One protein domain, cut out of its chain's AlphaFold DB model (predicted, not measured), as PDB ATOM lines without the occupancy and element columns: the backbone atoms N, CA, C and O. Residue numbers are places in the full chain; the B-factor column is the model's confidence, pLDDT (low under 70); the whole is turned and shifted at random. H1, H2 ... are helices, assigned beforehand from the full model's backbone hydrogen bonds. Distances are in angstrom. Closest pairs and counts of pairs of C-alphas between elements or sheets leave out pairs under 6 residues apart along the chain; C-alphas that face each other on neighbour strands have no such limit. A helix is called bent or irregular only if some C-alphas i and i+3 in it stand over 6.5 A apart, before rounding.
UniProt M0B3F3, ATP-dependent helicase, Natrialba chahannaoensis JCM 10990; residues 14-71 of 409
ATOM      1  N   ASP A  14      -6.659 -37.925  16.995       65.50
ATOM      2  CA  ASP A  14      -7.599 -38.893  17.583       65.50
ATOM      3  C   ASP A  14      -6.980 -39.755  18.710       65.50
ATOM      4  O   ASP A  14      -7.702 -40.447  19.434       65.50
ATOM      5  N   ALA A  15      -5.651 -39.753  18.853       69.75
ATOM      6  CA  ALA A  15      -4.917 -40.504  19.872       69.75
ATOM      7  C   ALA A  15      -4.497 -39.644  21.078       69.75
ATOM      8  O   ALA A  15      -3.930 -40.179  22.036       69.75
ATOM      9  N   LEU A  16      -4.764 -38.334  21.054       78.62
ATOM     10  CA  LEU A  16      -4.418 -37.439  22.152       78.62
ATOM     11  C   LEU A  16      -5.457 -37.530  23.283       78.62
ATOM     12  O   LEU A  16      -6.661 -37.524  23.029       78.62
ATOM     13  N   PRO A  17      -5.023 -37.571  24.555       80.38
ATOM     14  CA  PRO A  17      -5.932 -37.574  25.703       80.38
ATOM     15  C   PRO A  17      -6.549 -36.192  26.004       80.38
ATOM     16  O   PRO A  17      -7.263 -36.041  26.993       80.38
ATOM     17  N   PHE A  18      -6.298 -35.185  25.161       80.25
ATOM     18  CA  PHE A  18      -6.823 -33.822  25.258       80.25
ATOM     19  C   PHE A  18      -7.195 -33.291  23.867       80.25
ATOM     20  O   PHE A  18      -6.751 -33.828  22.857       80.25
ATOM     21  N   ASP A  19      -7.995 -32.223  23.814       79.88
ATOM     22  CA  ASP A  19      -8.377 -31.571  22.556       79.88
ATOM     23  C   ASP A  19      -7.307 -30.545  22.125       79.88
ATOM     24  O   ASP A  19      -7.179 -29.486  22.757       79.88
ATOM     25  N   PRO A  20      -6.540 -30.816  21.052       71.62
ATOM     26  CA  PRO A  20      -5.486 -29.919  20.586       71.62
ATOM     27  C   PRO A  20      -6.030 -28.632  19.943       71.62
ATOM     28  O   PRO A  20      -5.271 -27.678  19.752       71.62
ATOM     29  N   GLU A  21      -7.322 -28.556  19.595       71.38
ATOM     30  CA  GLU A  21      -7.902 -27.342  19.010       71.38
ATOM     31  C   GLU A  21      -8.175 -26.253  20.053       71.38
ATOM     32  O   GLU A  21      -8.176 -25.065  19.708       71.38
ATOM     33  N   THR A  22      -8.395 -26.653  21.308       76.31
ATOM     34  CA  THR A  22      -8.813 -25.772  22.406       76.31
ATOM     35  C   THR A  22      -7.782 -25.632  23.526       76.31
ATOM     36  O   THR A  22      -7.915 -24.722  24.345       76.31
ATOM     37  N   THR A  23      -6.736 -26.463  23.531       77.00
ATOM     38  CA  THR A  23      -5.663 -26.450  24.537       77.00
ATOM     39  C   THR A  23      -4.480 -25.585  24.089       77.00
ATOM     40  O   THR A  23      -3.985 -25.727  22.970       77.00
ATOM     41  N   THR A  24      -4.011 -24.687  24.959       75.50
ATOM     42  CA  THR A  24      -2.762 -23.936  24.740       75.50
ATOM     43  C   THR A  24      -1.577 -24.844  25.060       75.50
ATOM     44  O   THR A  24      -1.600 -25.538  26.069       75.50
ATOM     45  N   ILE A  25      -0.562 -24.869  24.192       81.06
ATOM     46  CA  ILE A  25       0.642 -25.689  24.373       81.06
ATOM     47  C   ILE A  25       1.860 -24.802  24.127       81.06
ATOM     48  O   ILE A  25       2.247 -24.572  22.975       81.06
ATOM     49  N   ASP A  26       2.447 -24.297  25.206       79.69
ATOM     50  CA  ASP A  26       3.523 -23.302  25.138       79.69
ATOM     51  C   ASP A  26       4.929 -23.907  24.974       79.69
ATOM     52  O   ASP A  26       5.868 -23.201  24.611       79.69
ATOM     53  N   ASP A  27       5.090 -25.208  25.208       84.88
ATOM     54  CA  ASP A  27       6.380 -25.903  25.343       84.88
ATOM     55  C   ASP A  27       6.574 -27.051  24.341       84.88
ATOM     56  O   ASP A  27       7.369 -27.978  24.530       84.88
ATOM     57  N   ARG A  28       5.835 -26.990  23.238       84.50
ATOM     58  CA  ARG A  28       5.859 -28.019  22.201       84.50
ATOM     59  C   ARG A  28       7.243 -28.214  21.580       84.50
ATOM     60  O   ARG A  28       7.605 -29.324  21.210       84.50
ATOM     61  N   ASP A  29       8.007 -27.139  21.457       85.50
ATOM     62  CA  ASP A  29       9.388 -27.165  20.982       85.50
ATOM     63  C   ASP A  29      10.313 -27.961  21.909       85.50
ATOM     64  O   ASP A  29      11.224 -28.626  21.422       85.50
ATOM     65  N   VAL A  30      10.050 -27.949  23.218       88.94
ATOM     66  CA  VAL A  30      10.750 -28.784  24.203       88.94
ATOM     67  C   VAL A  30      10.317 -30.243  24.079       88.94
ATOM     68  O   VAL A  30      11.151 -31.141  24.172       88.94
ATOM     69  N   PHE A  31       9.034 -30.498  23.817       89.44
ATOM     70  CA  PHE A  31       8.511 -31.859  23.660       89.44
ATOM     71  C   PHE A  31       9.082 -32.539  22.412       89.44
ATOM     72  O   PHE A  31       9.452 -33.715  22.446       89.44
ATOM     73  N   ASP A  32       9.261 -31.764  21.338       89.25
ATOM     74  CA  ASP A  32       9.897 -32.190  20.091       89.25
ATOM     75  C   ASP A  32      11.385 -32.602  20.274       89.25
ATOM     76  O   ASP A  32      11.945 -33.236  19.381       89.25
ATOM     77  N   LEU A  33      12.033 -32.288  21.411       90.06
ATOM     78  CA  LEU A  33      13.403 -32.736  21.728       90.06
ATOM     79  C   LEU A  33      13.476 -34.185  22.235       90.06
ATOM     80  O   LEU A  33      14.567 -34.761  22.289       90.06
ATOM     81  N   LEU A  34      12.348 -34.756  22.662       87.19
ATOM     82  CA  LEU A  34      12.285 -36.124  23.167       87.19
ATOM     83  C   LEU A  34      12.301 -37.135  22.012       87.19
ATOM     84  O   LEU A  34      11.721 -36.907  20.954       87.19
ATOM     85  N   GLU A  35      12.929 -38.291  22.233       86.94
ATOM     86  CA  GLU A  35      12.848 -39.414  21.292       86.94
ATOM     87  C   GLU A  35      11.382 -39.860  21.113       86.94
ATOM     88  O   GLU A  35      10.645 -39.897  22.104       86.94
ATOM     89  N   PRO A  36      10.943 -40.277  19.909       86.12
ATOM     90  CA  PRO A  36       9.535 -40.598  19.642       86.12
ATOM     91  C   PRO A  36       8.921 -41.622  20.608       86.12
ATOM     92  O   PRO A  36       7.792 -41.458  21.058       86.12
ATOM     93  N   ALA A  37       9.685 -42.642  21.010       85.12
ATOM     94  CA  ALA A  37       9.219 -43.634  21.983       85.12
ATOM     95  C   ALA A  37       8.948 -43.025  23.374       85.12
ATOM     96  O   ALA A  37       8.076 -43.495  24.103       85.12
ATOM     97  N   VAL A  38       9.694 -41.981  23.748       85.31
ATOM     98  CA  VAL A  38       9.499 -41.247  25.003       85.31
ATOM     99  C   VAL A  38       8.302 -40.312  24.883       85.31
ATOM    100  O   VAL A  38       7.539 -40.217  25.835       85.31
ATOM    101  N   GLN A  39       8.093 -39.676  23.727       88.44
ATOM    102  CA  GLN A  39       6.906 -38.852  23.465       88.44
ATOM    103  C   GLN A  39       5.611 -39.665  23.594       88.44
ATOM    104  O   GLN A  39       4.684 -39.237  24.278       88.44
ATOM    105  N   GLU A  40       5.565 -40.852  22.981       84.81
ATOM    106  CA  GLU A  40       4.416 -41.763  23.071       84.81
ATOM    107  C   GLU A  40       4.126 -42.166  24.522       84.81
ATOM    108  O   GLU A  40       2.990 -42.064  24.982       84.81
ATOM    109  N   TRP A  41       5.161 -42.585  25.257       90.06
ATOM    110  CA  TRP A  41       5.029 -42.924  26.671       90.06
ATOM    111  C   TRP A  41       4.579 -41.720  27.512       90.06
ATOM    112  O   TRP A  41       3.677 -41.848  28.333       90.06
ATOM    113  N   TRP A  42       5.155 -40.539  27.277       89.31
ATOM    114  CA  TRP A  42       4.844 -39.323  28.029       89.31
ATOM    115  C   TRP A  42       3.387 -38.906  27.865       89.31
ATOM    116  O   TRP A  42       2.727 -38.557  28.838       89.31
ATOM    117  N   LEU A  43       2.864 -38.970  26.641       88.38
ATOM    118  CA  LEU A  43       1.458 -38.681  26.372       88.38
ATOM    119  C   LEU A  43       0.530 -39.711  27.012       88.38
ATOM    120  O   LEU A  43      -0.522 -39.332  27.519       88.38
ATOM    121  N   ALA A  44       0.921 -40.986  27.012       83.56
ATOM    122  CA  ALA A  44       0.141 -42.038  27.649       83.56
ATOM    123  C   ALA A  44       0.050 -41.861  29.174       83.56
ATOM    124  O   ALA A  44      -1.010 -42.113  29.741       83.56
ATOM    125  N   GLU A  45       1.130 -41.423  29.825       86.50
ATOM    126  CA  GLU A  45       1.177 -41.263  31.286       86.50
ATOM    127  C   GLU A  45       0.686 -39.893  31.772       86.50
ATOM    128  O   GLU A  45       0.015 -39.808  32.796       86.50
ATOM    129  N   PHE A  46       1.022 -38.812  31.062       87.06
ATOM    130  CA  PHE A  46       0.837 -37.438  31.551       87.06
ATOM    131  C   PHE A  46      -0.037 -36.568  30.653       87.06
ATOM    132  O   PHE A  46      -0.328 -35.423  30.998       87.06
ATOM    133  N   GLY A  47      -0.461 -37.074  29.494       84.75
ATOM    134  CA  GLY A  47      -1.179 -36.270  28.513       84.75
ATOM    135  C   GLY A  47      -2.504 -35.700  29.034       84.75
ATOM    136  O   GLY A  47      -2.910 -34.632  28.589       84.75
ATOM    137  N   GLU A  48      -3.164 -36.353  29.996       86.19
ATOM    138  CA  GLU A  48      -4.423 -35.853  30.571       86.19
ATOM    139  C   GLU A  48      -4.272 -34.510  31.309       86.19
ATOM    140  O   GLU A  48      -5.238 -33.754  31.401       86.19
ATOM    141  N   PHE A  49      -3.061 -34.177  31.770       83.50
ATOM    142  CA  PHE A  49      -2.774 -32.957  32.533       83.50
ATOM    143  C   PHE A  49      -2.367 -31.765  31.655       83.50
ATOM    144  O   PHE A  49      -2.223 -30.652  32.159       83.50
ATOM    145  N   VAL A  50      -2.179 -31.964  30.346       85.25
ATOM    146  CA  VAL A  50      -1.738 -30.905  29.417       85.25
ATOM    147  C   VAL A  50      -2.653 -29.668  29.449       85.25
ATOM    148  O   VAL A  50      -2.125 -28.558  29.509       85.25
ATOM    149  N   PRO A  51      -3.998 -29.802  29.499       80.69
ATOM    150  CA  PRO A  51      -4.884 -28.642  29.611       80.69
ATOM    151  C   PRO A  51      -4.767 -27.869  30.927       80.69
ATOM    152  O   PRO A  51      -5.098 -26.689  30.961       80.69
ATOM    153  N   GLU A  52      -4.343 -28.518  32.013       79.31
ATOM    154  CA  GLU A  52      -4.177 -27.877  33.325       79.31
ATOM    155  C   GLU A  52      -2.835 -27.146  33.440       79.31
ATOM    156  O   GLU A  52      -2.722 -26.167  34.176       79.31
ATOM    157  N   ASN A  53      -1.833 -27.616  32.694       75.56
ATOM    158  CA  ASN A  53      -0.464 -27.115  32.738       75.56
ATOM    159  C   ASN A  53      -0.146 -26.078  31.648       75.56
ATOM    160  O   ASN A  53       0.970 -25.563  31.635       75.56
ATOM    161  N   ASP A  54      -1.083 -25.796  30.733       81.56
ATOM    162  CA  ASP A  54      -0.858 -24.982  29.525       81.56
ATOM    163  C   ASP A  54       0.343 -25.487  28.671       81.56
ATOM    164  O   ASP A  54       1.015 -24.726  27.966       81.56
ATOM    165  N   GLY A  55       0.635 -26.796  28.737       85.44
ATOM    166  CA  GLY A  55       1.830 -27.412  28.147       85.44
ATOM    167  C   GLY A  55       2.081 -28.862  28.585       85.44
ATOM    168  O   GLY A  55       1.371 -29.417  29.424       85.44
ATOM    169  N   PHE A  56       3.094 -29.497  27.995       86.69
ATOM    170  CA  PHE A  56       3.525 -30.874  28.285       86.69
ATOM    171  C   PHE A  56       4.360 -31.018  29.561       86.69
ATOM    172  O   PHE A  56       4.487 -32.127  30.092       86.69
ATOM    173  N   PHE A  57       4.950 -29.926  30.035       86.00
ATOM    174  CA  PHE A  57       5.929 -29.897  31.106       86.00
ATOM    175  C   PHE A  57       5.601 -28.825  32.137       86.00
ATOM    176  O   PHE A  57       5.080 -27.754  31.845       86.00
ATOM    177  N   THR A  58       6.023 -29.079  33.370       81.62
ATOM    178  CA  THR A  58       6.085 -28.022  34.384       81.62
ATOM    179  C   THR A  58       7.164 -26.986  34.016       81.62
ATOM    180  O   THR A  58       8.155 -27.336  33.363       81.62
ATOM    181  N   PRO A  59       7.077 -25.726  34.492       79.94
ATOM    182  CA  PRO A  59       8.081 -24.704  34.182       79.94
ATOM    183  C   PRO A  59       9.544 -25.108  34.483       79.94
ATOM    184  O   PRO A  59      10.429 -24.783  33.686       79.94
ATOM    185  N   PRO A  60       9.853 -25.845  35.577       76.44
ATOM    186  CA  PRO A  60      11.203 -26.368  35.799       76.44
ATOM    187  C   PRO A  60      11.657 -27.360  34.720       76.44
ATOM    188  O   PRO A  60      12.793 -27.276  34.254       76.44
ATOM    189  N   GLN A  61      10.783 -28.278  34.300       83.12
ATOM    190  CA  GLN A  61      11.081 -29.264  33.258       83.12
ATOM    191  C   GLN A  61      11.277 -28.590  31.894       83.12
ATOM    192  O   GLN A  61      12.266 -28.884  31.221       83.12
ATOM    193  N   GLN A  62      10.427 -27.618  31.540       85.12
ATOM    194  CA  GLN A  62      10.550 -26.829  30.309       85.12
ATOM    195  C   GLN A  62      11.919 -26.131  30.211       85.12
ATOM    196  O   GLN A  62      12.532 -26.095  29.146       85.12
ATOM    197  N   GLY A  63      12.438 -25.609  31.328       82.44
ATOM    198  CA  GLY A  63      13.760 -24.978  31.368       82.44
ATOM    199  C   GLY A  63      14.942 -25.957  31.426       82.44
ATOM    200  O   GLY A  63      16.042 -25.613  30.986       82.44
ATOM    201  N   ALA A  64      14.749 -27.150  31.994       83.31
ATOM    202  CA  ALA A  64      15.818 -28.121  32.224       83.31
ATOM    203  C   ALA A  64      16.067 -29.038  31.019       83.31
ATOM    204  O   ALA A  64      17.224 -29.274  30.670       83.31
ATOM    205  N   ILE A  65      15.005 -29.535  30.376       89.00
ATOM    206  CA  ILE A  65      15.086 -30.524  29.289       89.00
ATOM    207  C   ILE A  65      15.980 -30.048  28.130       89.00
ATOM    208  O   ILE A  65      16.860 -30.819  27.742       89.00
ATOM    209  N   PRO A  66      15.874 -28.801  27.619       91.50
ATOM    210  CA  PRO A  66      16.752 -28.335  26.543       91.50
ATOM    211  C   PRO A  66      18.232 -28.347  26.931       91.50
ATOM    212  O   PRO A  66      19.072 -28.804  26.165       91.50
ATOM    213  N   LYS A  67      18.561 -27.935  28.161       88.81
ATOM    214  CA  LYS A  67      19.946 -27.918  28.661       88.81
ATOM    215  C   LYS A  67      20.514 -29.322  28.836       88.81
ATOM    216  O   LYS A  67      21.705 -29.533  28.622       88.81
ATOM    217  N   ILE A  68      19.671 -30.280  29.225       86.50
ATOM    218  CA  ILE A  68      20.054 -31.693  29.303       86.50
ATOM    219  C   ILE A  68      20.286 -32.253  27.897       86.50
ATOM    220  O   ILE A  68      21.309 -32.886  27.651       86.50
ATOM    221  N   HIS A  69      19.378 -31.970  26.961       86.88
ATOM    222  CA  HIS A  69      19.495 -32.389  25.565       86.88
ATOM    223  C   HIS A  69      20.760 -31.822  24.893       86.88
ATOM    224  O   HIS A  69      21.450 -32.530  24.164       86.88
ATOM    225  N   GLU A  70      21.112 -30.569  25.188       91.50
ATOM    226  CA  GLU A  70      22.339 -29.909  24.718       91.50
ATOM    227  C   GLU A  70      23.618 -30.391  25.431       91.50
ATOM    228  O   GLU A  70      24.713 -29.934  25.100       91.50
ATOM    229  N   GLY A  71      23.507 -31.300  26.407       85.69
ATOM    230  CA  GLY A  71      24.637 -31.829  27.172       85.69
ATOM    231  C   GLY A  71      25.263 -30.832  28.153       85.69
ATOM    232  O   GLY A  71      26.391 -31.041  28.591       85.69
TER     233      GLY A  71
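What this domain is: This is residues 14 to 71 of the 409 residues of the protein "ATP-dependent helicase" of Natrialba chahannaoensis JCM 10990 (UniProt M0B3F3). A sharply kinked helix, H2, fills one end of the domain, and a shorter helix, H3, points away from it at the other end. The very short helix H1 sits between them along the longest axis, and a stretch with no named element, residues 14 to 27, winds round the H2 end before it leads into H1. The helices meet one another at few places. The printed part has 58 residues with three named helices, in the order H1, H2, H3, and no named strand; its class is all helix. It is compact, with a radius of gyration of the C-alphas of 11.2 A, and only just elongated, with spans of 34 by 22 by 16 A.

How they stand to each other: H2, residues 36 to 53, is the longest helix and touches no helix. It has a kink of 74 degrees near residue 46 and is irregular, with the C-alphas of Glu 45 and Glu 48 7.8 A apart. H1, residues 28 to 31, is close to H2 but not clearly touching it; their closest C-alphas are those of Phe 31 and Gln 39, 7.2 A apart. H3, residues 59 to 69, only just touches H1, with 3 pairs of C-alphas within 8 A. The closest C-alphas of H1 and H3 are those of Val 30 and Gln 62, 6.4 A apart. H2 and H3 are apart, though they follow each other in the chain. H3 is irregular, but only just: C-alphas 63 and 66 are 6.6 A apart. Of the O i to N i+4 pairs, 9 of 14 are within hydrogen-bond range in H2 and 5 of 7 in H3, while H1 is too short for such a pair and has its 1 O i to N i+3 pair within range.

Where its parts are: H2 begins with C-alpha 36 at (9.535, -40.598, 19.642) and ends with C-alpha 53 at (-0.464, -27.115, 32.738), a length of 21.3 A. H3 is 16.2 A long and ends with C-alpha 69 at (19.495, -32.389, 25.565). H1 has 4 residues, with C-alpha 28 at (5.859, -28.019, 22.201), and is 4.9 A from first to last C-alpha.

The domain as a whole: The two C-alphas farthest apart are those of Asp 14 and Gly 71, the first and last printed residues, at 34.4 A. The C-alphas of residues 14 to 27 lie 7 to 17 A from the mean of all C-alphas. The link from H1 to H2, 4 residues, and the link from H2 to H3, 5 residues, are both tight. The printed part has no cut. Its mean pLDDT is 83.4, and residues 14 to 15 are under 70.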